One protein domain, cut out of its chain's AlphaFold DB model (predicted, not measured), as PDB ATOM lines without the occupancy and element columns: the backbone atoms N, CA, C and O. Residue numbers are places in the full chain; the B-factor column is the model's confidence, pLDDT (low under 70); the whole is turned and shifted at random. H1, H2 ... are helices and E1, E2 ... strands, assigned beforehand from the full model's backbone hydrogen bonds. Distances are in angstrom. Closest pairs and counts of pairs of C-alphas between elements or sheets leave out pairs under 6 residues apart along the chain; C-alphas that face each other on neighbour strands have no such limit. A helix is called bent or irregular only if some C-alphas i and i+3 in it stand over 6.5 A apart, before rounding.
ATOM      1  N   ARG A   2     206.434 197.528 259.543       56.88
ATOM      2  CA  ARG A   2     205.909 196.648 258.465       56.88
ATOM      3  C   ARG A   2     205.961 195.136 258.761       56.88
ATOM      4  O   ARG A   2     205.043 194.427 258.375       56.88
ATOM      5  N   THR A   3     206.990 194.640 259.449       58.03
ATOM      6  CA  THR A   3     207.131 193.204 259.775       58.03
ATOM      7  C   THR A   3     206.165 192.754 260.872       58.03
ATOM      8  O   THR A   3     205.540 191.709 260.751       58.03
ATOM      9  N   PHE A   4     205.973 193.581 261.903       58.62
ATOM     10  CA  PHE A   4     205.058 193.295 263.015       58.62
ATOM     11  C   PHE A   4     203.604 193.166 262.537       58.62
ATOM     12  O   PHE A   4     202.917 192.205 262.872       58.62
ATOM     13  N   PHE A   5     203.168 194.077 261.659       56.34
ATOM     14  CA  PHE A   5     201.828 194.021 261.070       56.34
ATOM     15  C   PHE A   5     201.625 192.780 260.187       56.34
ATOM     16  O   PHE A   5     200.536 192.221 260.150       56.34
ATOM     17  N   LYS A   6     202.680 192.297 259.517       62.97
ATOM     18  CA  LYS A   6     202.601 191.078 258.701       62.97
ATOM     19  C   LYS A   6     202.478 189.798 259.531       62.97
ATOM     20  O   LYS A   6     201.818 188.866 259.094       62.97
ATOM     21  N   ILE A   7     203.114 189.764 260.701       61.50
ATOM     22  CA  ILE A   7     203.149 188.583 261.574       61.50
ATOM     23  C   ILE A   7     201.888 188.482 262.434       61.50
ATOM     24  O   ILE A   7     201.398 187.386 262.664       61.50
ATOM     25  N   ILE A   8     201.366 189.615 262.906       64.31
ATOM     26  CA  ILE A   8     200.274 189.642 263.890       64.31
ATOM     27  C   ILE A   8     198.984 190.204 263.283       64.31
ATOM     28  O   ILE A   8     197.904 189.676 263.525       64.31
ATOM     29  N   GLY A   9     199.082 191.239 262.446       64.62
ATOM     30  CA  GLY A   9     197.919 191.902 261.851       64.62
ATOM     31  C   GLY A   9     197.153 191.016 260.867       64.62
ATOM     32  O   GLY A   9     195.932 190.933 260.966       64.62
ATOM     33  N   TYR A  10     197.847 190.311 259.962       65.06
ATOM     34  CA  TYR A  10     197.187 189.413 259.001       65.06
ATOM     35  C   TYR A  10     196.418 188.273 259.680       65.06
ATOM     36  O   TYR A  10     195.238 188.125 259.367       65.06
ATOM     37  N   PRO A  11     197.005 187.514 260.626       64.31
ATOM     38  CA  PRO A  11     196.263 186.467 261.318       64.31
ATOM     39  C   PRO A  11     195.075 186.993 262.121       64.31
ATOM     40  O   PRO A  11     194.016 186.384 262.068       64.31
ATOM     41  N   ILE A  12     195.207 188.130 262.819       62.03
ATOM     42  CA  ILE A  12     194.105 188.699 263.615       62.03
ATOM     43  C   ILE A  12     192.941 189.133 262.724       62.03
ATOM     44  O   ILE A  12     191.800 188.773 263.003       62.03
ATOM     45  N   ILE A  13     193.218 189.891 261.657       60.34
ATOM     46  CA  ILE A  13     192.177 190.355 260.728       60.34
ATOM     47  C   ILE A  13     191.499 189.150 260.083       60.34
ATOM     48  O   ILE A  13     190.277 189.070 260.067       60.34
ATOM     49  N   TYR A  14     192.292 188.189 259.617       59.22
ATOM     50  CA  TYR A  14     191.778 186.998 258.964       59.22
ATOM     51  C   TYR A  14     190.891 186.171 259.903       59.22
ATOM     52  O   TYR A  14     189.759 185.877 259.541       59.22
ATOM     53  N   VAL A  15     191.330 185.917 261.141       59.94
ATOM     54  CA  VAL A  15     190.558 185.213 262.182       59.94
ATOM     55  C   VAL A  15     189.260 185.941 262.528       59.94
ATOM     56  O   VAL A  15     188.211 185.307 262.620       59.94
ATOM     57  N   ALA A  16     189.311 187.269 262.665       55.09
ATOM     58  CA  ALA A  16     188.130 188.083 262.940       55.09
ATOM     59  C   ALA A  16     187.107 188.038 261.792       55.09
ATOM     60  O   ALA A  16     185.907 188.127 262.043       55.09
ATOM     61  N   THR A  17     187.563 187.887 260.544       51.56
ATOM     62  CA  THR A  17     186.694 187.859 259.356       51.56
ATOM     63  C   THR A  17     186.247 186.464 258.926       51.56
ATOM     64  O   THR A  17     185.177 186.332 258.341       51.56
ATOM     65  N   SER A  18     187.035 185.423 259.199       50.56
ATOM     66  CA  SER A  18     186.756 184.053 258.757       50.56
ATOM     67  C   SER A  18     185.965 183.250 259.793       50.56
ATOM     68  O   SER A  18     185.611 182.104 259.550       50.56
ATOM     69  N   GLY A  19     185.712 183.837 260.966       50.25
ATOM     70  CA  GLY A  19     185.097 183.145 262.089       50.25
ATOM     71  C   GLY A  19     186.028 182.138 262.755       50.25
ATOM     72  O   GLY A  19     185.549 181.353 263.551       50.25
ATOM     73  N   ALA A  20     187.336 182.122 262.474       53.84
ATOM     74  CA  ALA A  20     188.247 181.143 263.066       53.84
ATOM     75  C   ALA A  20     188.200 181.177 264.607       53.84
ATOM     76  O   ALA A  20     188.174 182.244 265.222       53.84
ATOM     77  N   ASN A  21     188.220 180.007 265.254       61.09
ATOM     78  CA  ASN A  21     188.220 179.964 266.713       61.09
ATOM     79  C   ASN A  21     189.565 180.482 267.272       61.09
ATOM     80  O   ASN A  21     190.627 180.312 266.667       61.09
ATOM     81  N   LEU A  22     189.526 181.118 268.447       64.50
ATOM     82  CA  LEU A  22     190.703 181.666 269.134       64.50
ATOM     83  C   LEU A  22     191.811 180.615 269.355       64.50
ATOM     84  O   LEU A  22     192.992 180.952 269.338       64.50
ATOM     85  N   ILE A  23     191.442 179.339 269.509       66.50
ATOM     86  CA  ILE A  23     192.379 178.214 269.656       66.50
ATOM     87  C   ILE A  23     193.187 178.017 268.363       66.50
ATOM     88  O   ILE A  23     194.394 177.804 268.426       66.50
ATOM     89  N   GLY A  24     192.560 178.167 267.196       69.56
ATOM     90  CA  GLY A  24     193.204 178.132 265.887       69.56
ATOM     91  C   GLY A  24     194.221 179.258 265.718       69.56
ATOM     92  O   GLY A  24     195.321 179.013 265.232       69.56
ATOM     93  N   LEU A  25     193.904 180.470 266.195       71.44
ATOM     94  CA  LEU A  25     194.845 181.598 266.199       71.44
ATOM     95  C   LEU A  25     196.021 181.371 267.160       71.44
ATOM     96  O   LEU A  25     197.166 181.651 266.816       71.44
ATOM     97  N   ILE A  26     195.760 180.868 268.367       76.38
ATOM     98  CA  ILE A  26     196.826 180.559 269.328       76.38
ATOM     99  C   ILE A  26     197.735 179.462 268.761       76.38
ATOM    100  O   ILE A  26     198.957 179.608 268.780       76.38
ATOM    101  N   GLY A  27     197.146 178.410 268.188       76.19
ATOM    102  CA  GLY A  27     197.873 177.356 267.487       76.19
ATOM    103  C   GLY A  27     198.701 177.900 266.322       76.19
ATOM    104  O   GLY A  27     199.874 177.562 266.210       76.19
ATOM    105  N   LEU A  28     198.152 178.822 265.520       77.44
ATOM    106  CA  LEU A  28     198.866 179.519 264.442       77.44
ATOM    107  C   LEU A  28     200.120 180.225 264.954       77.44
ATOM    108  O   LEU A  28     201.210 180.040 264.414       77.44
ATOM    109  N   LEU A  29     199.976 181.047 265.992       81.75
ATOM    110  CA  LEU A  29     201.088 181.826 266.536       81.75
ATOM    111  C   LEU A  29     202.152 180.910 267.148       81.75
ATOM    112  O   LEU A  29     203.348 181.161 266.990       81.75
ATOM    113  N   PHE A  30     201.722 179.822 267.785       84.19
ATOM    114  CA  PHE A  30     202.609 178.797 268.317       84.19
ATOM    115  C   PHE A  30     203.392 178.080 267.205       84.19
ATOM    116  O   PHE A  30     204.619 178.016 267.259       84.19
ATOM    117  N   MET A  31     202.714 177.619 266.150       81.81
ATOM    118  CA  MET A  31     203.346 176.964 264.995       81.81
ATOM    119  C   MET A  31     204.308 177.906 264.265       81.81
ATOM    120  O   MET A  31     205.422 177.511 263.905       81.81
ATOM    121  N   TYR A  32     203.937 179.181 264.132       84.62
ATOM    122  CA  TYR A  32     204.819 180.198 263.572       84.62
ATOM    123  C   TYR A  32     206.092 180.374 264.408       84.62
ATOM    124  O   TYR A  32     207.187 180.452 263.853       84.62
ATOM    125  N   ALA A  33     205.984 180.395 265.738       85.62
ATOM    126  CA  ALA A  33     207.149 180.488 266.615       85.62
ATOM    127  C   ALA A  33     208.087 179.274 266.470       85.62
ATOM    128  O   ALA A  33     209.311 179.435 266.468       85.62
ATOM    129  N   LEU A  34     207.523 178.072 266.303       84.25
ATOM    130  CA  LEU A  34     208.286 176.828 266.173       84.25
ATOM    131  C   LEU A  34     209.009 176.689 264.828       84.25
ATOM    132  O   LEU A  34     210.165 176.253 264.792       84.25
ATOM    133  N   GLY A  35     208.349 177.045 263.725       82.88
ATOM    134  CA  GLY A  35     208.848 176.744 262.379       82.88
ATOM    135  C   GLY A  35     208.493 177.756 261.294       82.88
ATOM    136  O   GLY A  35     208.970 177.613 260.172       82.88
ATOM    137  N   GLY A  36     207.705 178.783 261.607       85.38
ATOM    138  CA  GLY A  36     207.244 179.771 260.639       85.38
ATOM    139  C   GLY A  36     208.369 180.639 260.075       85.38
ATOM    140  O   GLY A  36     209.261 181.108 260.789       85.38
ATOM    141  N   HIS A  37     208.303 180.865 258.768       86.75
ATOM    142  CA  HIS A  37     209.161 181.780 258.028       86.75
ATOM    143  C   HIS A  37     208.410 183.060 257.650       86.75
ATOM    144  O   HIS A  37     208.882 184.163 257.931       86.75
ATOM    145  N   ARG A  38     207.226 182.926 257.039       87.25
ATOM    146  CA  ARG A  38     206.384 184.067 256.656       87.25
ATOM    147  C   ARG A  38     204.912 183.692 256.548       87.25
ATOM    148  O   ARG A  38     204.580 182.554 256.237       87.25
ATOM    149  N   PHE A  39     204.055 184.692 256.723       86.25
ATOM    150  CA  PHE A  39     202.657 184.631 256.306       86.25
ATOM    151  C   PHE A  39     202.469 185.326 254.964       86.25
ATOM    152  O   PHE A  39     203.078 186.371 254.705       86.25
ATOM    153  N   PHE A  40     201.591 184.777 254.139       85.31
ATOM    154  CA  PHE A  40     201.135 185.413 252.911       85.31
ATOM    155  C   PHE A  40     199.712 184.965 252.592       85.31
ATOM    156  O   PHE A  40     199.239 183.958 253.107       85.31
ATOM    157  N   THR A  41     199.015 185.726 251.756       81.00
ATOM    158  CA  THR A  41     197.700 185.332 251.257       81.00
ATOM    159  C   THR A  41     197.815 184.884 249.810       81.00
ATOM    160  O   THR A  41     198.534 185.488 249.011       81.00
ATOM    161  N   TYR A  42     197.107 183.817 249.461       80.31
ATOM    162  CA  TYR A  42     197.020 183.326 248.092       80.31
ATOM    163  C   TYR A  42     195.597 182.843 247.832       80.31
ATOM    164  O   TYR A  42     195.056 182.057 248.602       80.31
ATOM    165  N   ARG A  43     194.966 183.381 246.776       78.81
ATOM    166  CA  ARG A  43     193.558 183.113 246.421       78.81
ATOM    167  C   ARG A  43     192.575 183.249 247.597       78.81
ATOM    168  O   ARG A  43     191.628 182.490 247.718       78.81
ATOM    169  N   GLY A  44     192.809 184.232 248.466       73.94
ATOM    170  CA  GLY A  44     191.954 184.491 249.628       73.94
ATOM    171  C   GLY A  44     192.220 183.599 250.844       73.94
ATOM    172  O   GLY A  44     191.683 183.898 251.902       73.94
ATOM    173  N   ALA A  45     193.084 182.583 250.739       76.56
ATOM    174  CA  ALA A  45     193.494 181.762 251.876       76.56
ATOM    175  C   ALA A  45     194.768 182.316 252.534       76.56
ATOM    176  O   ALA A  45     195.646 182.864 251.853       76.56
ATOM    177  N   LEU A  46     194.885 182.166 253.856       81.19
ATOM    178  CA  LEU A  46     196.090 182.509 254.610       81.19
ATOM    179  C   LEU A  46     197.051 181.317 254.638       81.19
ATOM    180  O   LEU A  46     196.735 180.254 255.175       81.19
ATOM    181  N   PHE A  47     198.251 181.530 254.114       85.19
ATOM    182  CA  PHE A  47     199.330 180.556 254.127       85.19
ATOM    183  C   PHE A  47     200.385 180.920 255.169       85.19
ATOM    184  O   PHE A  47     200.746 182.092 255.333       85.19
ATOM    185  N   MET A  48     200.918 179.897 255.833       88.06
ATOM    186  CA  MET A  48     202.142 179.968 256.621       88.06
ATOM    187  C   MET A  48     203.219 179.145 255.923       88.06
ATOM    188  O   MET A  48     203.112 177.928 255.810       88.06
ATOM    189  N   GLU A  49     204.283 179.804 255.483       87.25
ATOM    190  CA  GLU A  49     205.458 179.097 254.988       87.25
ATOM    191  C   GLU A  49     206.326 178.664 256.163       87.25
ATOM    192  O   GLU A  49     206.665 179.488 257.019       87.25
ATOM    193  N   LEU A  50     206.697 177.390 256.197       86.44
ATOM    194  CA  LEU A  50     207.597 176.823 257.190       86.44
ATOM    195  C   LEU A  50     209.033 176.851 256.663       86.44
ATOM    196  O   LEU A  50     209.311 176.358 255.573       86.44
ATOM    197  N   GLY A  51     209.953 177.396 257.460       84.31
ATOM    198  CA  GLY A  51     211.369 177.463 257.099       84.31
ATOM    199  C   GLY A  51     212.032 176.096 257.220       84.31
ATOM    200  O   GLY A  51     211.943 175.449 258.270       84.31
ATOM    201  N   LEU A  52     212.735 175.666 256.173       79.00
ATOM    202  CA  LEU A  52     213.349 174.334 256.110       79.00
ATOM    203  C   LEU A  52     214.515 174.124 257.077       79.00
ATOM    204  O   LEU A  52     214.837 173.000 257.459       79.00
ATOM    205  N   ASN A  53     215.153 175.208 257.500       81.19
ATOM    206  CA  ASN A  53     216.272 175.178 258.435       81.19
ATOM    207  C   ASN A  53     215.844 174.995 259.907       81.19
ATOM    208  O   ASN A  53     216.698 174.783 260.772       81.19
ATOM    209  N   ARG A  54     214.542 175.050 260.213       80.00
ATOM    210  CA  ARG A  54     214.009 174.951 261.581       80.00
ATOM    211  C   ARG A  54     213.911 173.492 262.026       80.00
ATOM    212  O   ARG A  54     213.531 172.615 261.252       80.00
ATOM    213  N   TRP A  55     214.215 173.224 263.299       78.94
ATOM    214  CA  TRP A  55     214.191 171.862 263.852       78.94
ATOM    215  C   TRP A  55     212.808 171.203 263.725       78.94
ATOM    216  O   TRP A  55     212.728 170.026 263.379       78.94
ATOM    217  N   PHE A  56     211.741 171.973 263.963       78.19
ATOM    218  CA  PHE A  56     210.362 171.501 263.915       78.19
ATOM    219  C   PHE A  56     209.981 171.067 262.498       78.19
ATOM    220  O   PHE A  56     209.588 169.923 262.293       78.19
ATOM    221  N   THR A  57     210.214 171.930 261.506       74.06
ATOM    222  CA  THR A  57     209.976 171.620 260.090       74.06
ATOM    223  C   THR A  57     210.801 170.417 259.637       74.06
ATOM    224  O   THR A  57     210.289 169.520 258.978       74.06
ATOM    225  N   ARG A  58     212.067 170.329 260.061       74.12
ATOM    226  CA  ARG A  58     212.919 169.170 259.762       74.12
ATOM    227  C   ARG A  58     212.400 167.870 260.365       74.12
ATOM    228  O   ARG A  58     212.586 166.825 259.769       74.12
ATOM    229  N   LYS A  59     211.830 167.891 261.564       74.75
ATOM    230  CA  LYS A  59     211.390 166.659 262.230       74.75
ATOM    231  C   LYS A  59     209.991 166.226 261.817       74.75
ATOM    232  O   LYS A  59     209.765 165.032 261.686       74.75
ATOM    233  N   PHE A  60     209.085 167.178 261.625       66.06
ATOM    234  CA  PHE A  60     207.664 166.898 261.428       66.06
ATOM    235  C   PHE A  60     207.194 167.098 259.985       66.06
ATOM    236  O   PHE A  60     206.205 166.495 259.599       66.06
ATOM    237  N   TYR A  61     207.902 167.901 259.185       67.50
ATOM    238  CA  TYR A  61     207.494 168.265 257.822       67.50
ATOM    239  C   TYR A  61     208.455 167.777 256.726       67.50
ATOM    240  O   TYR A  61     208.317 168.167 255.573       67.50
ATOM    241  N   GLN A  62     209.434 166.921 257.044       61.34
ATOM    242  CA  GLN A  62     210.336 166.361 256.023       61.34
ATOM    243  C   GLN A  62     209.612 165.463 255.012       61.34
ATOM    244  O   GLN A  62     209.977 165.462 253.839       61.34
ATOM    245  N   GLU A  63     208.583 164.746 255.461       62.31
ATOM    246  CA  GLU A  63     207.781 163.835 254.634       62.31
ATOM    247  C   GLU A  63     206.406 164.412 254.273       62.31
ATOM    248  O   GLU A  63     205.651 163.801 253.518       62.31
ATOM    249  N   TRP A  64     206.067 165.585 254.811       64.19
ATOM    250  CA  TRP A  64     204.776 166.225 254.589       64.19
ATOM    251  C   TRP A  64     204.898 167.251 253.468       64.19
ATOM    252  O   TRP A  64     205.804 168.084 253.468       64.19
ATOM    253  N   GLY A  65     203.967 167.206 252.513       61.22
ATOM    254  CA  GLY A  65     203.844 168.264 251.511       61.22
ATOM    255  C   GLY A  65     203.445 169.581 252.175       61.22
ATOM    256  O   GLY A  65     204.052 170.616 251.914       61.22
ATOM    257  N   GLY A  66     202.458 169.523 253.060       68.00
ATOM    258  CA  GLY A  66     201.881 170.632 253.803       68.00
ATOM    259  C   GLY A  66     200.885 170.086 254.818       68.00
ATOM    260  O   GLY A  66     200.827 168.879 255.050       68.00
ATOM    261  N   SER A  67     200.172 170.975 255.495       69.56
ATOM    262  CA  SER A  67     199.051 170.595 256.351       69.56
ATOM    263  C   SER A  67     198.150 171.793 256.588       69.56
ATOM    264  O   SER A  67     198.614 172.930 256.691       69.56
ATOM    265  N   THR A  68     196.857 171.541 256.734       68.88
ATOM    266  CA  THR A  68     195.884 172.574 257.072       68.88
ATOM    267  C   THR A  68     195.603 172.535 258.578       68.88
ATOM    268  O   THR A  68     195.209 171.503 259.115       68.88
ATOM    269  N   PHE A  69     195.811 173.650 259.293       65.00
ATOM    270  CA  PHE A  69     195.508 173.742 260.730       65.00
ATOM    271  C   PHE A  69     194.284 174.616 260.983       65.00
ATOM    272  O   PHE A  69     194.300 175.835 260.792       65.00
ATOM    273  N   GLY A  70     193.216 173.978 261.462       61.03
ATOM    274  CA  GLY A  70     191.909 174.613 261.590       61.03
ATOM    275  C   GLY A  70     191.288 174.939 260.225       61.03
ATOM    276  O   GLY A  70     191.799 174.514 259.194       61.03
ATOM    277  N   PRO A  71     190.173 175.686 260.192       56.41
ATOM    278  CA  PRO A  71     189.398 175.815 258.966       56.41
ATOM    279  C   PRO A  71     190.011 176.675 257.855       56.41
ATOM    280  O   PRO A  71     189.463 176.712 256.761       56.41
ATOM    281  N   HIS A  72     191.121 177.379 258.105       62.84
ATOM    282  CA  HIS A  72     191.506 178.484 257.223       62.84
ATOM    283  C   HIS A  72     193.003 178.695 257.001       62.84
ATOM    284  O   HIS A  72     193.365 179.662 256.326       62.84
ATOM    285  N   MET A  73     193.875 177.869 257.581       72.88
ATOM    286  CA  MET A  73     195.314 178.090 257.493       72.88
ATOM    287  C   MET A  73     195.999 176.916 256.837       72.88
ATOM    288  O   MET A  73     195.936 175.796 257.337       72.88
ATOM    289  N   ILE A  74     196.727 177.222 255.777       80.69
ATOM    290  CA  ILE A  74     197.493 176.243 255.035       80.69
ATOM    291  C   ILE A  74     198.970 176.435 255.378       80.69
ATOM    292  O   ILE A  74     199.552 177.488 255.118       80.69
ATOM    293  N   MET A  75     199.579 175.433 255.997       84.19
ATOM    294  CA  MET A  75     201.015 175.394 256.240       84.19
ATOM    295  C   MET A  75     201.686 174.672 255.083       84.19
ATOM    296  O   MET A  75     201.353 173.530 254.777       84.19
ATOM    297  N   VAL A  76     202.651 175.334 254.456       83.81
ATOM    298  CA  VAL A  76     203.419 174.767 253.346       83.81
ATOM    299  C   VAL A  76     204.898 174.828 253.648       83.81
ATOM    300  O   VAL A  76     205.390 175.763 254.284       83.81
ATOM    301  N   LYS A  77     205.621 173.822 253.172       81.69
ATOM    302  CA  LYS A  77     207.077 173.823 253.195       81.69
ATOM    303  C   LYS A  77     207.618 174.849 252.186       81.69
ATOM    304  O   LYS A  77     207.104 174.975 251.072       81.69
ATOM    305  N   GLU A  78     208.659 175.578 252.584       76.12
ATOM    306  CA  GLU A  78     209.492 176.370 251.668       76.12
ATOM    307  C   GLU A  78     210.004 175.446 250.557       76.12
ATOM    308  O   GLU A  78     210.664 174.481 250.901       76.12
ATOM    309  N   ASP A  79     209.704 175.751 249.285       78.25
ATOM    310  CA  ASP A  79     209.989 174.957 248.061       78.25
ATOM    311  C   ASP A  79     208.945 173.920 247.587       78.25
ATOM    312  O   ASP A  79     209.157 173.278 246.560       78.25
ATOM    313  N   MET A  80     207.795 173.794 248.255       77.94
ATOM    314  CA  MET A  80     206.769 172.803 247.902       77.94
ATOM    315  C   MET A  80     206.288 172.907 246.436       77.94
ATOM    316  O   MET A  80     205.993 173.999 245.940       77.94
ATOM    317  N   ASP A  81     206.146 171.759 245.758       81.50
ATOM    318  CA  ASP A  81     205.694 171.689 244.360       81.50
ATOM    319  C   ASP A  81     204.304 172.328 244.162       81.50
ATOM    320  O   ASP A  81     203.389 172.133 244.963       81.50
ATOM    321  N   ARG A  82     204.079 173.003 243.025       79.81
ATOM    322  CA  ARG A  82     202.780 173.644 242.719       79.81
ATOM    323  C   ARG A  82     201.557 172.713 242.798       79.81
ATOM    324  O   ARG A  82     200.552 173.137 243.358       79.81
ATOM    325  N   PRO A  83     201.587 171.462 242.299       78.75
ATOM    326  CA  PRO A  83     200.438 170.565 242.432       78.75
ATOM    327  C   PRO A  83     200.082 170.245 243.887       78.75
ATOM    328  O   PRO A  83     198.919 169.997 244.197       78.75
ATOM    329  N   LEU A  84     201.076 170.252 244.779       75.19
ATOM    330  CA  LEU A  84     200.857 170.083 246.210       75.19
ATOM    331  C   LEU A  84     200.246 171.354 246.822       75.19
ATOM    332  O   LEU A  84     199.323 171.235 247.618       75.19
ATOM    333  N   TRP A  85     200.656 172.554 246.389       77.75
ATOM    334  CA  TRP A  85     199.989 173.805 246.792       77.75
ATOM    335  C   TRP A  85     198.498 173.802 246.452       77.75
ATOM    336  O   TRP A  85     197.670 174.158 247.287       77.75
ATOM    337  N   ASP A  86     198.148 173.390 245.233       81.06
ATOM    338  CA  ASP A  86     196.752 173.339 244.793       81.06
ATOM    339  C   ASP A  86     195.950 172.256 245.542       81.06
ATOM    340  O   ASP A  86     194.734 172.373 245.707       81.06
ATOM    341  N   ALA A  87     196.604 171.185 246.003       78.31
ATOM    342  CA  ALA A  87     195.984 170.193 246.878       78.31
ATOM    343  C   ALA A  87     195.660 170.793 248.254       78.31
ATOM    344  O   ALA A  87     194.508 170.746 248.675       78.31
ATOM    345  N   GLU A  88     196.624 171.448 248.897       78.88
ATOM    346  CA  GLU A  88     196.398 172.090 250.196       78.88
ATOM    347  C   GLU A  88     195.375 173.231 250.127       78.88
ATOM    348  O   GLU A  88     194.576 173.409 251.043       78.88
ATOM    349  N   LEU A  89     195.339 173.983 249.020       80.69
ATOM    350  CA  LEU A  89     194.315 175.007 248.806       80.69
ATOM    351  C   LEU A  89     192.908 174.399 248.813       80.69
ATOM    352  O   LEU A  89     192.022 174.921 249.487       80.69
ATOM    353  N   ARG A  90     192.717 173.265 248.128       80.38
ATOM    354  CA  ARG A  90     191.444 172.528 248.154       80.38
ATOM    355  C   ARG A  90     191.107 172.016 249.552       80.38
ATOM    356  O   ARG A  90     189.938 172.037 249.925       80.38
ATOM    357  N   HIS A  91     192.109 171.615 250.335       76.62
ATOM    358  CA  HIS A  91     191.918 171.236 251.737       76.62
ATOM    359  C   HIS A  91     191.411 172.429 252.564       76.62
ATOM    360  O   HIS A  91     190.416 172.319 253.280       76.62
ATOM    361  N   GLY A  92     192.032 173.602 252.409       76.44
ATOM    362  CA  GLY A  92     191.583 174.837 253.055       76.44
ATOM    363  C   GLY A  92     190.161 175.248 252.653       76.44
ATOM    364  O   GLY A  92     189.376 175.659 253.509       76.44
ATOM    365  N   GLU A  93     189.799 175.095 251.376       77.56
ATOM    366  CA  GLU A  93     188.443 175.353 250.871       77.56
ATOM    367  C   GLU A  93     187.410 174.394 251.483       77.56
ATOM    368  O   GLU A  93     186.374 174.845 251.976       77.56
ATOM    369  N   GLN A  94     187.706 173.089 251.520       75.44
ATOM    370  CA  GLN A  94     186.849 172.078 252.153       75.44
ATOM    371  C   GLN A  94     186.625 172.387 253.634       75.44
ATOM    372  O   GLN A  94     185.487 172.447 254.096       75.44
ATOM    373  N   MET A  95     187.703 172.675 254.361       74.12
ATOM    374  CA  MET A  95     187.641 172.974 255.788       74.12
ATOM    375  C   MET A  95     186.890 174.282 256.085       74.12
ATOM    376  O   MET A  95     186.187 174.381 257.094       74.12
ATOM    377  N   THR A  96     186.977 175.271 255.190       73.75
ATOM    378  CA  THR A  96     186.177 176.502 255.275       73.75
ATOM    379  C   THR A  96     184.692 176.214 255.034       73.75
ATOM    380  O   THR A  96     183.854 176.701 255.794       73.75
ATOM    381  N   SER A  97     184.349 175.400 254.027       75.69
ATOM    382  CA  SER A  97     182.961 174.985 253.765       75.69
ATOM    383  C   SER A  97     182.359 174.261 254.969       75.69
ATOM    384  O   SER A  97     181.284 174.629 255.444       75.69
ATOM    385  N   GLU A  98     183.093 173.306 255.545       73.56
ATOM    386  CA  GLU A  98     182.666 172.602 256.755       73.56
ATOM    387  C   GLU A  98     182.455 173.542 257.949       73.56
ATOM    388  O   GLU A  98     181.563 173.319 258.771       73.56
ATOM    389  N   ALA A  99     183.281 174.583 258.091       71.38
ATOM    390  CA  ALA A  99     183.115 175.561 259.161       71.38
ATOM    391  C   ALA A  99     181.797 176.333 259.016       71.38
ATOM    392  O   ALA A  99     181.084 176.499 260.010       71.38
ATOM    393  N   PHE A 100     181.440 176.750 257.797       73.94
ATOM    394  CA  PHE A 100     180.155 177.398 257.524       73.94
ATOM    395  C   PHE A 100     178.970 176.466 257.782       73.94
ATOM    396  O   PHE A 100     178.001 176.883 258.422       73.94
ATOM    397  N   GLU A 101     179.057 175.201 257.368       76.62
ATOM    398  CA  GLU A 101     178.029 174.195 257.660       76.62
ATOM    399  C   GLU A 101     177.835 174.007 259.171       76.62
ATOM    400  O   GLU A 101     176.707 174.020 259.664       76.62
ATOM    401  N   LYS A 102     178.930 173.916 259.939       71.06
ATOM    402  CA  LYS A 102     178.884 173.791 261.405       71.06
ATOM    403  C   LYS A 102     178.267 175.025 262.071       71.06
ATOM    404  O   LYS A 102     177.510 174.869 263.028       71.06
ATOM    405  N   ILE A 103     178.541 176.232 261.565       75.19
ATOM    406  CA  ILE A 103     177.891 177.467 262.038       75.19
ATOM    407  C   ILE A 103     176.385 177.415 261.758       75.19
ATOM    408  O   ILE A 103     175.592 177.662 262.666       75.19
ATOM    409  N   ALA A 104     175.978 177.050 260.538       80.38
ATOM    410  CA  ALA A 104     174.570 176.961 260.159       80.38
ATOM    411  C   ALA A 104     173.810 175.936 261.017       80.38
ATOM    412  O   ALA A 104     172.761 176.259 261.577       80.38
ATOM    413  N   ILE A 105     174.376 174.738 261.203       79.88
ATOM    414  CA  ILE A 105     173.832 173.714 262.107       79.88
ATOM    415  C   ILE A 105     173.716 174.272 263.529       79.88
ATOM    416  O   ILE A 105     172.684 174.102 264.173       79.88
ATOM    417  N   GLY A 106     174.734 174.989 264.011       78.25
ATOM    418  CA  GLY A 106     174.722 175.570 265.349       78.25
ATOM    419  C   GLY A 106     173.621 176.612 265.572       78.25
ATOM    420  O   GLY A 106     172.999 176.630 266.638       78.25
ATOM    421  N   VAL A 107     173.338 177.437 264.559       80.06
ATOM    422  CA  VAL A 107     172.211 178.386 264.565       80.06
ATOM    423  C   VAL A 107     170.881 177.634 264.616       80.06
ATOM    424  O   VAL A 107     170.039 177.947 265.455       80.06
ATOM    425  N   VAL A 108     170.713 176.606 263.780       85.25
ATOM    426  CA  VAL A 108     169.500 175.776 263.753       85.25
ATOM    427  C   VAL A 108     169.263 175.101 265.108       85.25
ATOM    428  O   VAL A 108     168.162 175.178 265.646       85.25
ATOM    429  N   MET A 109     170.296 174.508 265.713       83.19
ATOM    430  CA  MET A 109     170.207 173.889 267.041       83.19
ATOM    431  C   MET A 109     169.734 174.885 268.111       83.19
ATOM    432  O   MET A 109     168.879 174.541 268.926       83.19
ATOM    433  N   ASN A 110     170.228 176.128 268.080       83.00
ATOM    434  CA  ASN A 110     169.774 177.181 268.994       83.00
ATOM    435  C   ASN A 110     168.280 177.497 268.824       83.00
ATOM    436  O   ASN A 110     167.567 177.627 269.816       83.00
ATOM    437  N   VAL A 111     167.795 177.584 267.579       85.19
ATOM    438  CA  VAL A 111     166.371 177.831 267.279       85.19
ATOM    439  C   VAL A 111     165.479 176.731 267.864       85.19
ATOM    440  O   VAL A 111     164.393 177.021 268.356       85.19
ATOM    441  N   PHE A 112     165.953 175.483 267.888       90.62
ATOM    442  CA  PHE A 112     165.249 174.349 268.500       90.62
ATOM    443  C   PHE A 112     165.402 174.252 270.029       90.62
ATOM    444  O   PHE A 112     165.039 173.238 270.623       90.62
ATOM    445  N   GLY A 113     165.923 175.291 270.685       88.94
ATOM    446  CA  GLY A 113     166.046 175.348 272.142       88.94
ATOM    447  C   GLY A 113     167.229 174.559 272.705       88.94
ATOM    448  O   GLY A 113     167.296 174.353 273.917       88.94
ATOM    449  N   ILE A 114     168.176 174.129 271.864       89.00
ATOM    450  CA  ILE A 114     169.420 173.526 272.348       89.00
ATOM    451  C   ILE A 114     170.288 174.634 272.968       89.00
ATOM    452  O   ILE A 114     170.562 175.636 272.300       89.00
ATOM    453  N   PRO A 115     170.765 174.469 274.218       89.06
ATOM    454  CA  PRO A 115     171.645 175.434 274.863       89.06
ATOM    455  C   PRO A 115     172.858 175.788 274.002       89.06
ATOM    456  O   PRO A 115     173.552 174.894 273.523       89.06
ATOM    457  N   TRP A 116     173.159 177.083 273.866       80.75
ATOM    458  CA  TRP A 116     174.181 177.610 272.949       80.75
ATOM    459  C   TRP A 116     175.589 177.023 273.124       80.75
ATOM    460  O   TRP A 116     176.372 177.004 272.175       80.75
ATOM    461  N   TRP A 117     175.918 176.513 274.313       81.81
ATOM    462  CA  TRP A 117     177.221 175.914 274.587       81.81
ATOM    463  C   TRP A 117     177.412 174.559 273.887       81.81
ATOM    464  O   TRP A 117     178.549 174.193 273.595       81.81
ATOM    465  N   ILE A 118     176.338 173.834 273.551       83.31
ATOM    466  CA  ILE A 118     176.404 172.574 272.789       83.31
ATOM    467  C   ILE A 118     176.892 172.825 271.353       83.31
ATOM    468  O   ILE A 118     177.939 172.280 270.992       83.31
ATOM    469  N   PRO A 119     176.229 173.667 270.532       77.50
ATOM    470  CA  PRO A 119     176.715 173.973 269.196       77.50
ATOM    471  C   PRO A 119     178.045 174.730 269.218       77.50
ATOM    472  O   PRO A 119     178.861 174.508 268.331       77.50
ATOM    473  N   ALA A 120     178.328 175.548 270.240       75.06
ATOM    474  CA  ALA A 120     179.648 176.166 270.396       75.06
ATOM    475  C   ALA A 120     180.757 175.119 270.618       75.06
ATOM    476  O   ALA A 120     181.825 175.211 270.014       75.06
ATOM    477  N   THR A 121     180.497 174.092 271.435       78.44
ATOM    478  CA  THR A 121     181.436 172.981 271.663       78.44
ATOM    479  C   THR A 121     181.601 172.132 270.405       78.44
ATOM    480  O   THR A 121     182.724 171.800 270.032       78.44
ATOM    481  N   TRP A 122     180.503 171.826 269.708       75.06
ATOM    482  CA  TRP A 122     180.537 171.114 268.429       75.06
ATOM    483  C   TRP A 122     181.300 171.892 267.356       75.06
ATOM    484  O   TRP A 122     182.092 171.323 266.615       75.06
ATOM    485  N   TRP A 123     181.117 173.204 267.294       72.38
ATOM    486  CA  TRP A 123     181.859 174.058 266.382       72.38
ATOM    487  C   TRP A 123     183.357 174.098 266.727       72.38
ATOM    488  O   TRP A 123     184.201 173.984 265.840       72.38
ATOM    489  N   ALA A 124     183.700 174.184 268.017       70.06
ATOM    490  CA  ALA A 124     185.086 174.237 268.472       70.06
ATOM    491  C   ALA A 124     185.837 172.903 268.322       70.06
ATOM    492  O   ALA A 124     187.024 172.912 267.996       70.06
ATOM    493  N   LEU A 125     185.170 171.770 268.570       73.88
ATOM    494  CA  LEU A 125     185.797 170.445 268.649       73.88
ATOM    495  C   LEU A 125     185.399 169.497 267.516       73.88
ATOM    496  O   LEU A 125     186.090 168.511 267.288       73.88
ATOM    497  N   GLY A 126     184.320 169.767 266.786       71.94
ATOM    498  CA  GLY A 126     183.748 168.841 265.805       71.94
ATOM    499  C   GLY A 126     184.704 168.498 264.667       71.94
ATOM    500  O   GLY A 126     184.754 167.348 264.248       71.94
ATOM    501  N   GLY A 127     185.523 169.456 264.214       71.81
ATOM    502  CA  GLY A 127     186.594 169.176 263.245       71.81
ATOM    503  C   GLY A 127     187.650 168.212 263.794       71.81
ATOM    504  O   GLY A 127     188.007 167.246 263.128       71.81
ATOM    505  N   LEU A 128     188.092 168.413 265.041       72.25
ATOM    506  CA  LEU A 128     189.046 167.514 265.696       72.25
ATOM    507  C   LEU A 128     188.450 166.115 265.895       72.25
ATOM    508  O   LEU A 128     189.112 165.123 265.610       72.25
ATOM    509  N   ILE A 129     187.194 166.033 266.343       77.12
ATOM    510  CA  ILE A 129     186.476 164.764 266.502       77.12
ATOM    511  C   ILE A 129     186.387 164.041 265.153       77.12
ATOM    512  O   ILE A 129     186.702 162.857 265.088       77.12
ATOM    513  N   ALA A 130     186.024 164.738 264.071       77.12
ATOM    514  CA  ALA A 130     185.940 164.150 262.736       77.12
ATOM    515  C   ALA A 130     187.290 163.588 262.260       77.12
ATOM    516  O   ALA A 130     187.342 162.448 261.795       77.12
ATOM    517  N   ILE A 131     188.384 164.335 262.448       76.00
ATOM    518  CA  ILE A 131     189.743 163.881 262.118       76.00
ATOM    519  C   ILE A 131     190.104 162.633 262.930       76.00
ATOM    520  O   ILE A 131     190.509 161.625 262.356       76.00
ATOM    521  N   LEU A 132     189.910 162.658 264.251       80.19
ATOM    522  CA  LEU A 132     190.218 161.516 265.115       80.19
ATOM    523  C   LEU A 132     189.408 160.273 264.731       80.19
ATOM    524  O   LEU A 132     189.955 159.172 264.685       80.19
ATOM    525  N   MET A 133     188.128 160.441 264.395       83.38
ATOM    526  CA  MET A 133     187.276 159.347 263.922       83.38
ATOM    527  C   MET A 133     187.719 158.817 262.555       83.38
ATOM    528  O   MET A 133     187.700 157.603 262.327       83.38
ATOM    529  N   ALA A 134     188.166 159.686 261.647       80.62
ATOM    530  CA  ALA A 134     188.728 159.277 260.364       80.62
ATOM    531  C   ALA A 134     190.032 158.484 260.537       80.62
ATOM    532  O   ALA A 134     190.204 157.448 259.891       80.62
ATOM    533  N   MET A 135     190.909 158.931 261.441       84.62
ATOM    534  CA  MET A 135     192.154 158.237 261.774       84.62
ATOM    535  C   MET A 135     191.882 156.876 262.415       84.62
ATOM    536  O   MET A 135     192.461 155.876 261.997       84.62
ATOM    537  N   LEU A 136     190.940 156.811 263.359       86.69
ATOM    538  CA  LEU A 136     190.505 155.559 263.975       86.69
ATOM    539  C   LEU A 136     189.960 154.579 262.925       86.69
ATOM    540  O   LEU A 136     190.322 153.407 262.922       86.69
ATOM    541  N   THR A 137     189.139 155.059 261.989       88.88
ATOM    542  CA  THR A 137     188.572 154.237 260.904       88.88
ATOM    543  C   THR A 137     189.653 153.722 259.948       88.88
ATOM    544  O   THR A 137     189.545 152.617 259.422       88.88
ATOM    545  N   ALA A 138     190.709 154.500 259.701       83.56
ATOM    546  CA  ALA A 138     191.882 154.034 258.964       83.56
ATOM    547  C   ALA A 138     192.631 152.935 259.733       83.56
ATOM    548  O   ALA A 138     192.892 151.873 259.174       83.56
ATOM    549  N   THR A 139     192.861 153.128 261.036       87.38
ATOM    550  CA  THR A 139     193.494 152.112 261.896       87.38
ATOM    551  C   THR A 139     192.703 150.806 261.925       87.38
ATOM    552  O   THR A 139     193.286 149.734 261.803       87.38
ATOM    553  N   LEU A 140     191.371 150.875 262.020       90.50
ATOM    554  CA  LEU A 140     190.501 149.692 262.001       90.50
ATOM    555  C   LEU A 140     190.537 148.933 260.664       90.50
ATOM    556  O   LEU A 140     190.240 147.743 260.636       90.50
ATOM    557  N   ARG A 141     190.922 149.598 259.568       90.25
ATOM    558  CA  ARG A 141     191.153 148.975 258.254       90.25
ATOM    559  C   ARG A 141     192.575 148.425 258.082       90.25
ATOM    560  O   ARG A 141     192.868 147.862 257.034       90.25
ATOM    561  N   GLY A 142     193.446 148.576 259.082       87.19
ATOM    562  CA  GLY A 142     194.862 148.209 258.995       87.19
ATOM    563  C   GLY A 142     195.723 149.211 258.219       87.19
ATOM    564  O   GLY A 142     196.872 148.908 257.918       87.19
ATOM    565  N   GLU A 143     195.188 150.391 257.902       84.69
ATOM    566  CA  GLU A 143     195.896 151.455 257.185       84.69
ATOM    567  C   GLU A 143     196.622 152.389 258.170       84.69
ATOM    568  O   GLU A 143     196.299 152.457 259.364       84.69
ATOM    569  N   HIS A 144     197.567 153.191 257.671       82.50
ATOM    570  CA  HIS A 144     198.184 154.240 258.482       82.50
ATOM    571  C   HIS A 144     197.120 155.264 258.947       82.50
ATOM    572  O   HIS A 144     196.383 155.776 258.104       82.50
ATOM    573  N   PRO A 145     197.048 155.645 260.241       78.81
ATOM    574  CA  PRO A 145     195.966 156.489 260.764       78.81
ATOM    575  C   PRO A 145     195.801 157.817 260.013       78.81
ATOM    576  O   PRO A 145     194.690 158.234 259.713       78.81
ATOM    577  N   TYR A 146     196.912 158.472 259.671       74.88
ATOM    578  CA  TYR A 146     196.898 159.750 258.952       74.88
ATOM    579  C   TYR A 146     196.606 159.573 257.447       74.88
ATOM    580  O   TYR A 146     195.529 159.939 256.983       74.88
ATOM    581  N   TYR A 147     197.511 158.926 256.699       73.12
ATOM    582  CA  TYR A 147     197.391 158.714 255.245       73.12
ATOM    583  C   TYR A 147     196.194 157.858 254.807       73.12
ATOM    584  O   TYR A 147     195.703 158.003 253.693       73.12
ATOM    585  N   GLY A 148     195.710 156.967 255.671       73.75
ATOM    586  CA  GLY A 148     194.528 156.146 255.421       73.75
ATOM    587  C   GLY A 148     193.208 156.889 255.642       73.75
ATOM    588  O   GLY A 148     192.145 156.420 255.216       73.75
ATOM    589  N   SER A 149     193.241 158.047 256.309       82.19
ATOM    590  CA  SER A 149     192.039 158.839 256.556       82.19
ATOM    591  C   SER A 149     191.431 159.323 255.234       82.19
ATOM    592  O   SER A 149     192.127 159.623 254.261       82.19
ATOM    593  N   HIS A 150     190.100 159.370 255.169       76.25
ATOM    594  CA  HIS A 150     189.404 159.775 253.946       76.25
ATOM    595  C   HIS A 150     189.654 161.249 253.593       76.25
ATOM    596  O   HIS A 150     189.664 161.579 252.408       76.25
ATOM    597  N   PHE A 151     189.915 162.098 254.594       72.06
ATOM    598  CA  PHE A 151     190.328 163.489 254.405       72.06
ATOM    599  C   PHE A 151     191.636 163.579 253.606       72.06
ATOM    600  O   PHE A 151     191.681 164.218 252.558       72.06
ATOM    601  N   GLU A 152     192.669 162.840 254.017       71.88
ATOM    602  CA  GLU A 152     193.977 162.870 253.351       71.88
ATOM    603  C   GLU A 152     193.954 162.201 251.964       71.88
ATOM    604  O   GLU A 152     194.507 162.734 250.996       71.88
ATOM    605  N   LYS A 153     193.241 161.073 251.809       70.00
ATOM    606  CA  LYS A 153     193.095 160.365 250.515       70.00
ATOM    607  C   LYS A 153     192.358 161.180 249.449       70.00
ATOM    608  O   LYS A 153     192.616 161.023 248.246       70.00
ATOM    609  N   ALA A 154     191.410 162.018 249.865       63.62
ATOM    610  CA  ALA A 154     190.663 162.873 248.951       63.62
ATOM    611  C   ALA A 154     191.569 163.939 248.318       63.62
ATOM    612  O   ALA A 154     191.425 164.231 247.128       63.62
ATOM    613  N   VAL A 155     192.526 164.454 249.089       61.97
ATOM    614  CA  VAL A 155     193.311 165.644 248.749       61.97
ATOM    615  C   VAL A 155     194.656 165.303 248.107       61.97
ATOM    616  O   VAL A 155     195.067 165.977 247.160       61.97
ATOM    617  N   HIS A 156     195.323 164.235 248.551       64.69
ATOM    618  CA  HIS A 156     196.668 163.887 248.094       64.69
ATOM    619  C   HIS A 156     196.667 162.647 247.188       64.69
ATOM    620  O   HIS A 156     196.517 161.520 247.665       64.69
ATOM    621  N   PRO A 157     196.923 162.809 245.874       56.69
ATOM    622  CA  PRO A 157     196.985 161.684 244.941       56.69
ATOM    623  C   PRO A 157     198.071 160.667 245.309       56.69
ATOM    624  O   PRO A 157     197.857 159.470 245.152       56.69
ATOM    625  N   ARG A 158     199.205 161.132 245.860       58.25
ATOM    626  CA  ARG A 158     200.356 160.285 246.234       58.25
ATOM    627  C   ARG A 158     200.022 159.251 247.319       58.25
ATOM    628  O   ARG A 158     200.665 158.213 247.374       58.25
ATOM    629  N   TYR A 159     199.006 159.497 248.151       56.62
ATOM    630  CA  TYR A 159     198.585 158.556 249.199       56.62
ATOM    631  C   TYR A 159     197.487 157.587 248.737       56.62
ATOM    632  O   TYR A 159     197.044 156.742 249.508       56.62
ATOM    633  N   ARG A 160     197.054 157.663 247.469       52.53
ATOM    634  CA  ARG A 160     196.188 156.637 246.865       52.53
ATOM    635  C   ARG A 160     196.967 155.392 246.435       52.53
ATOM    636  O   ARG A 160     196.354 154.353 246.227       52.53
TER     637      ARG A 160
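This is residues 2 to 160 of the 163 residues of an uncharacterized protein of marine sediment metagenome (UniProt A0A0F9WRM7). A small, strongly twisted four-stranded sheet lies between helices H1 and H2 on one face and the long helix H4 on the other. H4 runs on past the sheet and folds back into H5a, the first arm of the bent helix H5, as a helical hairpin; the second arm H5b turns away steeply, and the short helices H6 and H7 follow it. The 159 printed residues run H1 H2 E1 E2 H3 E3 E4 H4 H5 H6 H7; the mixed sheet has the order E1 E2 E4 E3, and the class is mixed, helices and strands. The whole is compact, with a radius of gyration of the C-alphas of 16.5 A, and flat, spanning 52 by 47 by 26 A.

H1, residues 2 to 18, begins at C-alpha 2 (205.909, 196.648, 258.465) and spans 22.9 A; it has a kink of 34 degrees near residue 9 and is only just irregular, with C-alphas 7 and 10 6.55 A apart. H2 is residues 22 to 35, 20.0 A. E1 is residues 36 to 42, E2 45 to 50, H3 55 to 60, E3 66 to 69 and E4 73 to 77. H4, residues 82 to 111, spans 44.1 A from C-alpha 82 (202.780, 173.644, 242.719). H5, residues 117 to 140, was assigned as one helix by its hydrogen bonds but is bent, with C-alphas 124 and 127 7.4 A apart; its arms are H5a, 117 to 124, and H5b, 127 to 140, 19.9 A. H6 is residues 150 to 155; H7, 157 to 160, ends at C-alpha 160 (196.188, 156.637, 246.865).

E1 and E2 form an antiparallel hairpin, with N 47 and O 40 2.8 A apart. E2 and E4 are parallel, with N 50 and O 76 at 2.8 A. E3 and E4 form an antiparallel hairpin, with N 75 and O 67 at 2.8 A. H1 and H2 are on the same face, at heights of 9.8 A and 8.4 A over the sheet; H4, on the opposite face at 7.1 A, runs along the strands, over E4. These are three layers, helices on both faces of a sheet. H3 only grazes the sheet with residues 56 to 58. H4 touches H5a with residues 99 to 110 alone, closest at the C-alphas of Gly 106 and Pro 119, 4.6 A, opposite ways at a shallow tilt of 4 degrees. H5a and H5b stand at a steep tilt of 65 degrees. H6 touches H4 at the C-alphas of Val 155 and Ala 87, their closest, 5.6 A. H6 and H7 only just touch, with 3 pairs of C-alphas within 8 A, and only at the corner. Every O i to N i+4 pair is within hydrogen-bond range in H2, H3, H4, H5a and H5b, against 11 of 13 in H1 and 1 of 2 in H6; H7 is too short for such a pair.

The C-alphas of Asn 53 and Gly 113, the two farthest apart, are 52.1 A apart. The printed part has no cut and no long link. Its mean pLDDT is 74.7; residues 2 to 24, 60 to 72 and 154 to 160 are under 70.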